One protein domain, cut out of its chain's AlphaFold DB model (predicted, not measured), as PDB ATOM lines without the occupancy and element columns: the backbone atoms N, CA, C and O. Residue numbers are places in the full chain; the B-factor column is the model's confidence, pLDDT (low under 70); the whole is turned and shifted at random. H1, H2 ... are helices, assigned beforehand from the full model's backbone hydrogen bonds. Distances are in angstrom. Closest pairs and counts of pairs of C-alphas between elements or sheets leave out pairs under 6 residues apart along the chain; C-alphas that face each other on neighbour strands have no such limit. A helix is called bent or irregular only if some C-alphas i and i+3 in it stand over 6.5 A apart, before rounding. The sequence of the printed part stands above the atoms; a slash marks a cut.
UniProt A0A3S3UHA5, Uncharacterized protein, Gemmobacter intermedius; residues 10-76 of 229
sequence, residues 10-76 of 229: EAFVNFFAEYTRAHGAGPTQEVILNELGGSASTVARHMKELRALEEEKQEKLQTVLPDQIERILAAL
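AT A GLANCE: This is residues 10 to 76 of the 229 residues of an uncharacterized protein of Gemmobacter intermedius (UniProt A0A3S3UHA5). What shape do these atoms make? Two short helices, H1 and H2, form a small head with the first turns of a much longer helix, H3, up to residue 50. Residues 51 to 76 stick out of this head as one long, nearly straight arm that makes the length of the whole. What is it built of? The 67 printed residues hold three named helices, in the order H1, H2, H3, and no named strand; the class is all helix. How compact is it? It is extended, with a radius of gyration of the C-alphas of 16.9 A and spans of 54 by 23 by 17 A.

HOW THE PARTS SIT: How do the first two helices meet? H1, residues 10 to 23, and H2, residues 29 to 36, only just touch, with 3 pairs of C-alphas within 8 A; the closest C-alphas are those of Phe 12 and Leu 36, 7.2 A apart. H1 touches H2 with residues 11 to 12 alone, at a steep tilt of 65 degrees, opposite ways. What does the long helix touch? H3, residues 40 to 75, was assigned as one helix by its hydrogen bonds but is bent, with C-alphas 63 and 66 6.6 A apart; its arms H3a, residues 40 to 63, and H3b, residues 66 to 75, stand at a shallow tilt of 25 degrees. H3a touches H2 with residues 40 to 47 alone, the closest C-alphas being those of Gln 29 and Val 43, 6.8 A apart; the tilt of 69 degrees is steep, only just short of about perpendicular. Are the helix backbones complete? Every O i to N i+4 pair is within hydrogen-bond range in H1, H2, H3a and H3b.

IN THESE COORDINATES: Where does the first helix run? H1 begins at C-alpha 10, (44.772, 18.024, -99.395), and is 19.9 A long; H2 is 10.4 A long. Where do the arms run? H3a begins at C-alpha 40, (35.851, 9.334, -110.288), and is 34.4 A long; H3b, 14.2 A long, ends at C-alpha 75, (55.920, -3.892, -64.036).

THE WHOLE: How far does it reach? The two C-alphas farthest apart, those of Ser 39 and Leu 76, are 54.8 A apart. Is it unbroken? The printed part has no cut, and both links are tight. Where is confidence low? Residues 61 to 69 and residue 73 have a pLDDT under 70.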
ATOM      1  N   GLU A  10      44.950  17.364-100.696       89.75
ATOM      2  CA  GLU A  10      44.772  18.024 -99.395       89.75
ATOM      3  C   GLU A  10      43.306  18.372 -99.121       89.75
ATOM      4  O   GLU A  10      42.805  18.087 -98.035       89.75
ATOM      5  N   ALA A  11      42.588  18.906-100.118       89.56
ATOM      6  CA  ALA A  11      41.156  19.174 -99.991       89.56
ATOM      7  C   ALA A  11      40.363  17.886 -99.722       89.56
ATOM      8  O   ALA A  11      39.460  17.884 -98.892       89.56
ATOM      9  N   PHE A  12      40.740  16.782-100.375       91.69
ATOM     10  CA  PHE A  12      40.151  15.465-100.142       91.69
ATOM     11  C   PHE A  12      40.383  14.954 -98.716       91.69
ATOM     12  O   PHE A  12      39.424  14.555 -98.064       91.69
ATOM     13  N   VAL A  13      41.621  14.995 -98.213       91.06
ATOM     14  CA  VAL A  13      41.945  14.518 -96.856       91.06
ATOM     15  C   VAL A  13      41.234  15.354 -95.789       91.06
ATOM     16  O   VAL A  13      40.643  14.788 -94.869       91.06
ATOM     17  N   ASN A  14      41.232  16.683 -95.929       92.38
ATOM     18  CA  ASN A  14      40.561  17.573 -94.978       92.38
ATOM     19  C   ASN A  14      39.045  17.343 -94.967       92.38
ATOM     20  O   ASN A  14      38.464  17.157 -93.899       92.38
ATOM     21  N   PHE A  15      38.422  17.263 -96.147       92.62
ATOM     22  CA  PHE A  15      36.997  16.957 -96.273       92.62
ATOM     23  C   PHE A  15      36.649  15.596 -95.666       92.62
ATOM     24  O   PHE A  15      35.682  15.480 -94.920       92.62
ATOM     25  N   PHE A  16      37.449  14.564 -95.946       91.50
ATOM     26  CA  PHE A  16      37.224  13.220 -95.417       91.50
ATOM     27  C   PHE A  16      37.276  13.205 -93.880       91.50
ATOM     28  O   PHE A  16      36.416  12.602 -93.235       91.50
ATOM     29  N   ALA A  17      38.243  13.911 -93.286       89.81
ATOM     30  CA  ALA A  17      38.394  14.011 -91.836       89.81
ATOM     31  C   ALA A  17      37.246  14.788 -91.168       89.81
ATOM     32  O   ALA A  17      36.729  14.356 -90.136       89.81
ATOM     33  N   GLU A  18      36.832  15.918 -91.745       91.81
ATOM     34  CA  GLU A  18      35.706  16.714 -91.243       91.81
ATOM     35  C   GLU A  18      34.382  15.958 -91.361       91.81
ATOM     36  O   GLU A  18      33.622  15.895 -90.393       91.81
ATOM     37  N   TYR A  19      34.145  15.311 -92.504       92.81
ATOM     38  CA  TYR A  19      32.941  14.521 -92.741       92.81
ATOM     39  C   TYR A  19      32.837  13.347 -91.764       92.81
ATOM     40  O   TYR A  19      31.803  13.155 -91.127       92.81
ATOM     41  N   THR A  20      33.926  12.596 -91.577       88.50
ATOM     42  CA  THR A  20      33.951  11.463 -90.638       88.50
ATOM     43  C   THR A  20      33.734  11.933 -89.199       88.50
ATOM     44  O   THR A  20      33.014  11.284 -88.443       88.50
ATOM     45  N   ARG A  21      34.287  13.093 -88.815       90.44
ATOM     46  CA  ARG A  21      34.057  13.686 -87.488       90.44
ATOM     47  C   ARG A  21      32.593  14.086 -87.279       90.44
ATOM     48  O   ARG A  21      32.092  13.941 -86.170       90.44
ATOM     49  N   ALA A  22      31.924  14.588 -88.315       89.56
ATOM     50  CA  ALA A  22      30.531  15.026 -88.241       89.56
ATOM     51  C   ALA A  22      29.523  13.863 -88.279       89.56
ATOM     52  O   ALA A  22      28.476  13.945 -87.639       89.56
ATOM     53  N   HIS A  23      29.824  12.789 -89.016       88.94
ATOM     54  CA  HIS A  23      28.856  11.731 -89.331       88.94
ATOM     55  C   HIS A  23      29.200  10.350 -88.756       88.94
ATOM     56  O   HIS A  23      28.395   9.430 -88.868       88.94
ATOM     57  N   GLY A  24      30.382  10.174 -88.162       83.06
ATOM     58  CA  GLY A  24      30.834   8.901 -87.583       83.06
ATOM     59  C   GLY A  24      31.217   7.823 -88.607       83.06
ATOM     60  O   GLY A  24      31.829   6.827 -88.235       83.06
ATOM     61  N   ALA A  25      30.909   8.029 -89.889       84.94
ATOM     62  CA  ALA A  25      31.296   7.173 -91.003       84.94
ATOM     63  C   ALA A  25      31.993   7.995 -92.096       84.94
ATOM     64  O   ALA A  25      31.689   9.175 -92.292       84.94
ATOM     65  N   GLY A  26      32.926   7.365 -92.816       87.88
ATOM     66  CA  GLY A  26      33.624   8.000 -93.933       87.88
ATOM     67  C   GLY A  26      32.678   8.321 -95.102       87.88
ATOM     68  O   GLY A  26      31.746   7.553 -95.360       87.88
ATOM     69  N   PRO A  27      32.893   9.433 -95.830       90.19
ATOM     70  CA  PRO A  27      32.042   9.815 -96.953       90.19
ATOM     71  C   PRO A  27      32.112   8.800 -98.098       90.19
ATOM     72  O   PRO A  27      33.161   8.219 -98.392       90.19
ATOM     73  N   THR A  28      30.993   8.618 -98.800       93.12
ATOM     74  CA  THR A  28      30.963   7.803-100.020       93.12
ATOM     75  C   THR A  28      31.639   8.533-101.180       93.12
ATOM     76  O   THR A  28      31.758   9.761-101.205       93.12
ATOM     77  N   GLN A  29      32.067   7.771-102.189       89.44
ATOM     78  CA  GLN A  29      32.681   8.327-103.397       89.44
ATOM     79  C   GLN A  29      31.770   9.353-104.093       89.44
ATOM     80  O   GLN A  29      32.261  10.359-104.599       89.44
ATOM     81  N   GLU A  30      30.456   9.126-104.088       90.06
ATOM     82  CA  GLU A  30      29.463  10.038-104.665       90.06
ATOM     83  C   GLU A  30      29.398  11.373-103.919       90.06
ATOM     84  O   GLU A  30      29.404  12.430-104.548       90.06
ATOM     85  N   VAL A  31      29.411  11.340-102.582       91.56
ATOM     86  CA  VAL A  31      29.428  12.548-101.743       91.56
ATOM     87  C   VAL A  31      30.674  13.384-102.037       91.56
ATOM     88  O   VAL A  31      30.586  14.590-102.250       91.56
ATOM     89  N   ILE A  32      31.834  12.734-102.144       88.50
ATOM     90  CA  ILE A  32      33.103  13.410-102.435       88.50
ATOM     91  C   ILE A  32      33.092  14.044-103.832       88.50
ATOM     92  O   ILE A  32      33.550  15.174-103.998       88.50
ATOM     93  N   LEU A  33      32.563  13.338-104.835       88.31
ATOM     94  CA  LEU A  33      32.460  13.856-106.202       88.31
ATOM     95  C   LEU A  33      31.512  15.057-106.290       88.31
ATOM     96  O   LEU A  33      31.804  16.017-107.007       88.31
ATOM     97  N   ASN A  34      30.405  15.027-105.549       89.75
ATOM     98  CA  ASN A  34      29.430  16.113-105.530       89.75
ATOM     99  C   ASN A  34      29.992  17.383-104.870       89.75
ATOM    100  O   ASN A  34      29.817  18.481-105.419       89.75
ATOM    101  N   GLU A  35      30.713  17.231-103.757       89.62
ATOM    102  CA  GLU A  35      31.238  18.345-102.956       89.62
ATOM    103  C   GLU A  35      32.554  18.913-103.500       89.62
ATOM    104  O   GLU A  35      32.670  20.113-103.756       89.62
ATOM    105  N   LEU A  36      33.549  18.057-103.744       86.38
ATOM    106  CA  LEU A  36      34.902  18.487-104.116       86.38
ATOM    107  C   LEU A  36      35.141  18.514-105.632       86.38
ATOM    108  O   LEU A  36      36.133  19.083-106.093       86.38
ATOM    109  N   GLY A  37      34.248  17.908-106.420       83.31
ATOM    110  CA  GLY A  37      34.461  17.696-107.849       83.31
ATOM    111  C   GLY A  37      35.621  16.733-108.140       83.31
ATOM    112  O   GLY A  37      36.105  16.020-107.266       83.31
ATOM    113  N   GLY A  38      36.079  16.707-109.394       84.75
ATOM    114  CA  GLY A  38      37.165  15.830-109.846       84.75
ATOM    115  C   GLY A  38      36.678  14.600-110.615       84.75
ATOM    116  O   GLY A  38      35.482  14.399-110.818       84.75
ATOM    117  N   SER A  39      37.619  13.790-111.105       89.12
ATOM    118  CA  SER A  39      37.282  12.544-111.794       89.12
ATOM    119  C   SER A  39      37.086  11.405-110.797       89.12
ATOM    120  O   SER A  39      37.832  11.274-109.822       89.12
ATOM    121  N   ALA A  40      36.121  10.529-111.086       87.44
ATOM    122  CA  ALA A  40      35.851   9.334-110.288       87.44
ATOM    123  C   ALA A  40      37.110   8.477-110.064       87.44
ATOM    124  O   ALA A  40      37.307   7.962-108.968       87.44
ATOM    125  N   SER A  41      37.996   8.393-111.062       89.38
ATOM    126  CA  SER A  41      39.267   7.668-110.959       89.38
ATOM    127  C   SER A  41      40.235   8.282-109.944       89.38
ATOM    128  O   SER A  41      40.882   7.551-109.198       89.38
ATOM    129  N   THR A  42      40.315   9.614-109.867       89.69
ATOM    130  CA  THR A  42      41.192  10.297-108.901       89.69
ATOM    131  C   THR A  42      40.676  10.124-107.475       89.69
ATOM    132  O   THR A  42      41.460   9.813-106.579       89.69
ATOM    133  N   VAL A  43      39.359  10.256-107.273       89.00
ATOM    134  CA  VAL A  43      38.725  10.034-105.964       89.00
ATOM    135  C   VAL A  43      38.900   8.586-105.512       89.00
ATOM    136  O   VAL A  43      39.315   8.350-104.381       89.00
ATOM    137  N   ALA A  44      38.661   7.613-106.396       89.31
ATOM    138  CA  ALA A  44      38.839   6.196-106.084       89.31
ATOM    139  C   ALA A  44      40.286   5.865-105.685       89.31
ATOM    140  O   ALA A  44      40.510   5.120-104.731       89.31
ATOM    141  N   ARG A  45      41.274   6.458-106.371       92.50
ATOM    142  CA  ARG A  45      42.690   6.297-106.021       92.50
ATOM    143  C   ARG A  45      42.986   6.821-104.616       92.50
ATOM    144  O   ARG A  45      43.579   6.096-103.827       92.50
ATOM    145  N   HIS A  46      42.543   8.034-104.278       91.56
ATOM    146  CA  HIS A  46      42.791   8.590-102.944       91.56
ATOM    147  C   HIS A  46      42.017   7.855-101.834       91.56
ATOM    148  O   HIS A  46      42.555   7.677-100.746       91.56
ATOM    149  N   MET A  47      40.802   7.364-102.108       89.44
ATOM    150  CA  MET A  47      40.058   6.490-101.186       89.44
ATOM    151  C   MET A  47      40.826   5.196-100.893       89.44
ATOM    152  O   MET A  47      40.888   4.759 -99.748       89.44
ATOM    153  N   LYS A  48      41.435   4.589-101.919       92.25
ATOM    154  CA  LYS A  48      42.254   3.381-101.759       92.25
ATOM    155  C   LYS A  48      43.523   3.653-100.946       92.25
ATOM    156  O   LYS A  48      43.862   2.852-100.086       92.25
ATOM    157  N   GLU A  49      44.196   4.776-101.199       91.44
ATOM    158  CA  GLU A  49      45.370   5.197-100.421       91.44
ATOM    159  C   GLU A  49      45.028   5.442 -98.945       91.44
ATOM    160  O   GLU A  49      45.772   4.996 -98.077       91.44
ATOM    161  N   LEU A  50      43.904   6.109 -98.650       88.69
ATOM    162  CA  LEU A  50      43.467   6.326 -97.267       88.69
ATOM    163  C   LEU A  50      43.174   5.010 -96.550       88.69
ATOM    164  O   LEU A  50      43.651   4.830 -95.437       88.69
ATOM    165  N   ARG A  51      42.463   4.076 -97.195       87.56
ATOM    166  CA  ARG A  51      42.191   2.758 -96.599       87.56
ATOM    167  C   ARG A  51      43.469   1.989 -96.292       87.56
ATOM    168  O   ARG A  51      43.599   1.470 -95.198       87.56
ATOM    169  N   ALA A  52      44.434   1.982 -97.212       88.75
ATOM    170  CA  ALA A  52      45.714   1.318 -96.982       88.75
ATOM    171  C   ALA A  52      46.491   1.939 -95.804       88.75
ATOM    172  O   ALA A  52      47.087   1.220 -95.008       88.75
ATOM    173  N   LEU A  53      46.459   3.270 -95.659       85.94
ATOM    174  CA  LEU A  53      47.081   3.962 -94.524       85.94
ATOM    175  C   LEU A  53      46.344   3.703 -93.204       85.94
ATOM    176  O   LEU A  53      46.979   3.606 -92.154       85.94
ATOM    177  N   GLU A  54      45.014   3.616 -93.237       83.62
ATOM    178  CA  GLU A  54      44.202   3.259 -92.074       83.62
ATOM    179  C   GLU A  54      44.456   1.817 -91.643       83.62
ATOM    180  O   GLU A  54      44.663   1.594 -90.454       83.62
ATOM    181  N   GLU A  55      44.534   0.878 -92.588       84.38
ATOM    182  CA  GLU A  55      44.897  -0.523 -92.355       84.38
ATOM    183  C   GLU A  55      46.304  -0.632 -91.753       84.38
ATOM    184  O   GLU A  55      46.458  -1.234 -90.694       84.38
ATOM    185  N   GLU A  56      47.312   0.036 -92.329       84.69
ATOM    186  CA  GLU A  56      48.683   0.050 -91.789       84.69
ATOM    187  C   GLU A  56      48.726   0.645 -90.370       84.69
ATOM    188  O   GLU A  56      49.443   0.170 -89.485       84.69
ATOM    189  N   LYS A  57      47.940   1.698 -90.119       82.19
ATOM    190  CA  LYS A  57      47.832   2.306 -88.790       82.19
ATOM    191  C   LYS A  57      47.112   1.380 -87.807       82.19
ATOM    192  O   LYS A  57      47.541   1.295 -86.658       82.19
ATOM    193  N   GLN A  58      46.044   0.705 -88.224       73.12
ATOM    194  CA  GLN A  58      45.319  -0.266 -87.402       73.12
ATOM    195  C   GLN A  58      46.187  -1.473 -87.070       73.12
ATOM    196  O   GLN A  58      46.216  -1.875 -85.913       73.12
ATOM    197  N   GLU A  59      46.942  -1.993 -88.032       76.25
ATOM    198  CA  GLU A  59      47.881  -3.096 -87.838       76.25
ATOM    199  C   GLU A  59      48.994  -2.710 -86.852       76.25
ATOM    200  O   GLU A  59      49.267  -3.439 -85.895       76.25
ATOM    201  N   LYS A  60      49.579  -1.510 -86.994       71.94
ATOM    202  CA  LYS A  60      50.555  -0.982 -86.024       71.94
ATOM    203  C   LYS A  60      49.948  -0.782 -84.635       71.94
ATOM    204  O   LYS A  60      50.603  -1.065 -83.640       71.94
ATOM    205  N   LEU A  61      48.705  -0.313 -84.537       65.44
ATOM    206  CA  LEU A  61      48.026  -0.170 -83.246       65.44
ATOM    207  C   LEU A  61      47.703  -1.538 -82.622       65.44
ATOM    208  O   LEU A  61      47.882  -1.711 -81.422       65.44
ATOM    209  N   GLN A  62      47.277  -2.522 -83.414       61.25
ATOM    210  CA  GLN A  62      46.939  -3.863 -82.930       61.25
ATOM    211  C   GLN A  62      48.163  -4.673 -82.496       61.25
ATOM    212  O   GLN A  62      48.051  -5.469 -81.572       61.25
ATOM    213  N   THR A  63      49.323  -4.462 -83.118       58.09
ATOM    214  CA  THR A  63      50.556  -5.196 -82.786       58.09
ATOM    215  C   THR A  63      51.370  -4.535 -81.673       58.09
ATOM    216  O   THR A  63      52.037  -5.227 -80.913       58.09
ATOM    217  N   VAL A  64      51.311  -3.205 -81.534       57.72
ATOM    218  CA  VAL A  64      52.167  -2.472 -80.582       57.72
ATOM    219  C   VAL A  64      51.491  -2.239 -79.227       57.72
ATOM    220  O   VAL A  64      52.182  -2.209 -78.207       57.72
ATOM    221  N   LEU A  65      50.160  -2.091 -79.170       56.97
ATOM    222  CA  LEU A  65      49.474  -1.810 -77.900       56.97
ATOM    223  C   LEU A  65      49.409  -2.989 -76.913       56.97
ATOM    224  O   LEU A  65      49.630  -2.731 -75.729       56.97
ATOM    225  N   PRO A  66      49.115  -4.243 -77.312       62.97
ATOM    226  CA  PRO A  66      48.952  -5.334 -76.348       62.97
ATOM    227  C   PRO A  66      50.242  -5.610 -75.572       62.97
ATOM    228  O   PRO A  66      50.235  -5.603 -74.343       62.97
ATOM    229  N   ASP A  67      51.367  -5.711 -76.281       63.59
ATOM    230  CA  ASP A  67      52.679  -6.005 -75.700       63.59
ATOM    231  C   ASP A  67      53.164  -4.912 -74.739       63.59
ATOM    232  O   ASP A  67      53.794  -5.187 -73.716       63.59
ATOM    233  N   GLN A  68      52.895  -3.643 -75.059       68.38
ATOM    234  CA  GLN A  68      53.279  -2.523 -74.200       68.38
ATOM    235  C   GLN A  68      52.400  -2.449 -72.953       68.38
ATOM    236  O   GLN A  68      52.914  -2.213 -71.860       68.38
ATOM    237  N   ILE A  69      51.097  -2.695 -73.099       68.81
ATOM    238  CA  ILE A  69      50.159  -2.738 -71.975       68.81
ATOM    239  C   ILE A  69      50.496  -3.910 -71.052       68.81
ATOM    240  O   ILE A  69      50.558  -3.712 -69.840       68.81
ATOM    241  N   GLU A  70      50.797  -5.095 -71.588       70.25
ATOM    242  CA  GLU A  70      51.223  -6.244 -70.784       70.25
ATOM    243  C   GLU A  70      52.520  -5.967 -70.022       70.25
ATOM    244  O   GLU A  70      52.595  -6.253 -68.829       70.25
ATOM    245  N   ARG A  71      53.522  -5.345 -70.658       76.12
ATOM    246  CA  ARG A  71      54.779  -4.977 -69.981       76.12
ATOM    247  C   ARG A  71      54.572  -3.935 -68.885       76.12
ATOM    248  O   ARG A  71      55.166  -4.061 -67.816       76.12
ATOM    249  N   ILE A  72      53.731  -2.927 -69.124       73.31
ATOM    250  CA  ILE A  72      53.408  -1.894 -68.129       73.31
ATOM    251  C   ILE A  72      52.636  -2.513 -66.961       73.31
ATOM    252  O   ILE A  72      52.978  -2.270 -65.806       73.31
ATOM    253  N   LEU A  73      51.643  -3.363 -67.233       69.56
ATOM    254  CA  LEU A  73      50.892  -4.063 -66.193       69.56
ATOM    255  C   LEU A  73      51.781  -5.032 -65.405       69.56
ATOM    256  O   LEU A  73      51.683  -5.074 -64.184       69.56
ATOM    257  N   ALA A  74      52.686  -5.763 -66.058       76.06
ATOM    258  CA  ALA A  74      53.614  -6.678 -65.394       76.06
ATOM    259  C   ALA A  74      54.628  -5.958 -64.487       76.06
ATOM    260  O   ALA A  74      55.043  -6.526 -63.476       76.06
ATOM    261  N   ALA A  75      54.998  -4.717 -64.818       79.56
ATOM    262  CA  ALA A  75      55.920  -3.892 -64.036       79.56
ATOM    263  C   ALA A  75      55.275  -3.227 -62.803       79.56
ATOM    264  O   ALA A  75      55.987  -2.769 -61.912       79.56
ATOM    265  N   LEU A  76      53.941  -3.170 -62.734       80.06
ATOM    266  CA  LEU A  76      53.209  -2.594 -61.604       80.06
ATOM    267  C   LEU A  76      53.045  -3.612 -60.466       80.06
ATOM    268  O   LEU A  76      52.935  -4.819 -60.703       80.06
TER     269      LEU A  76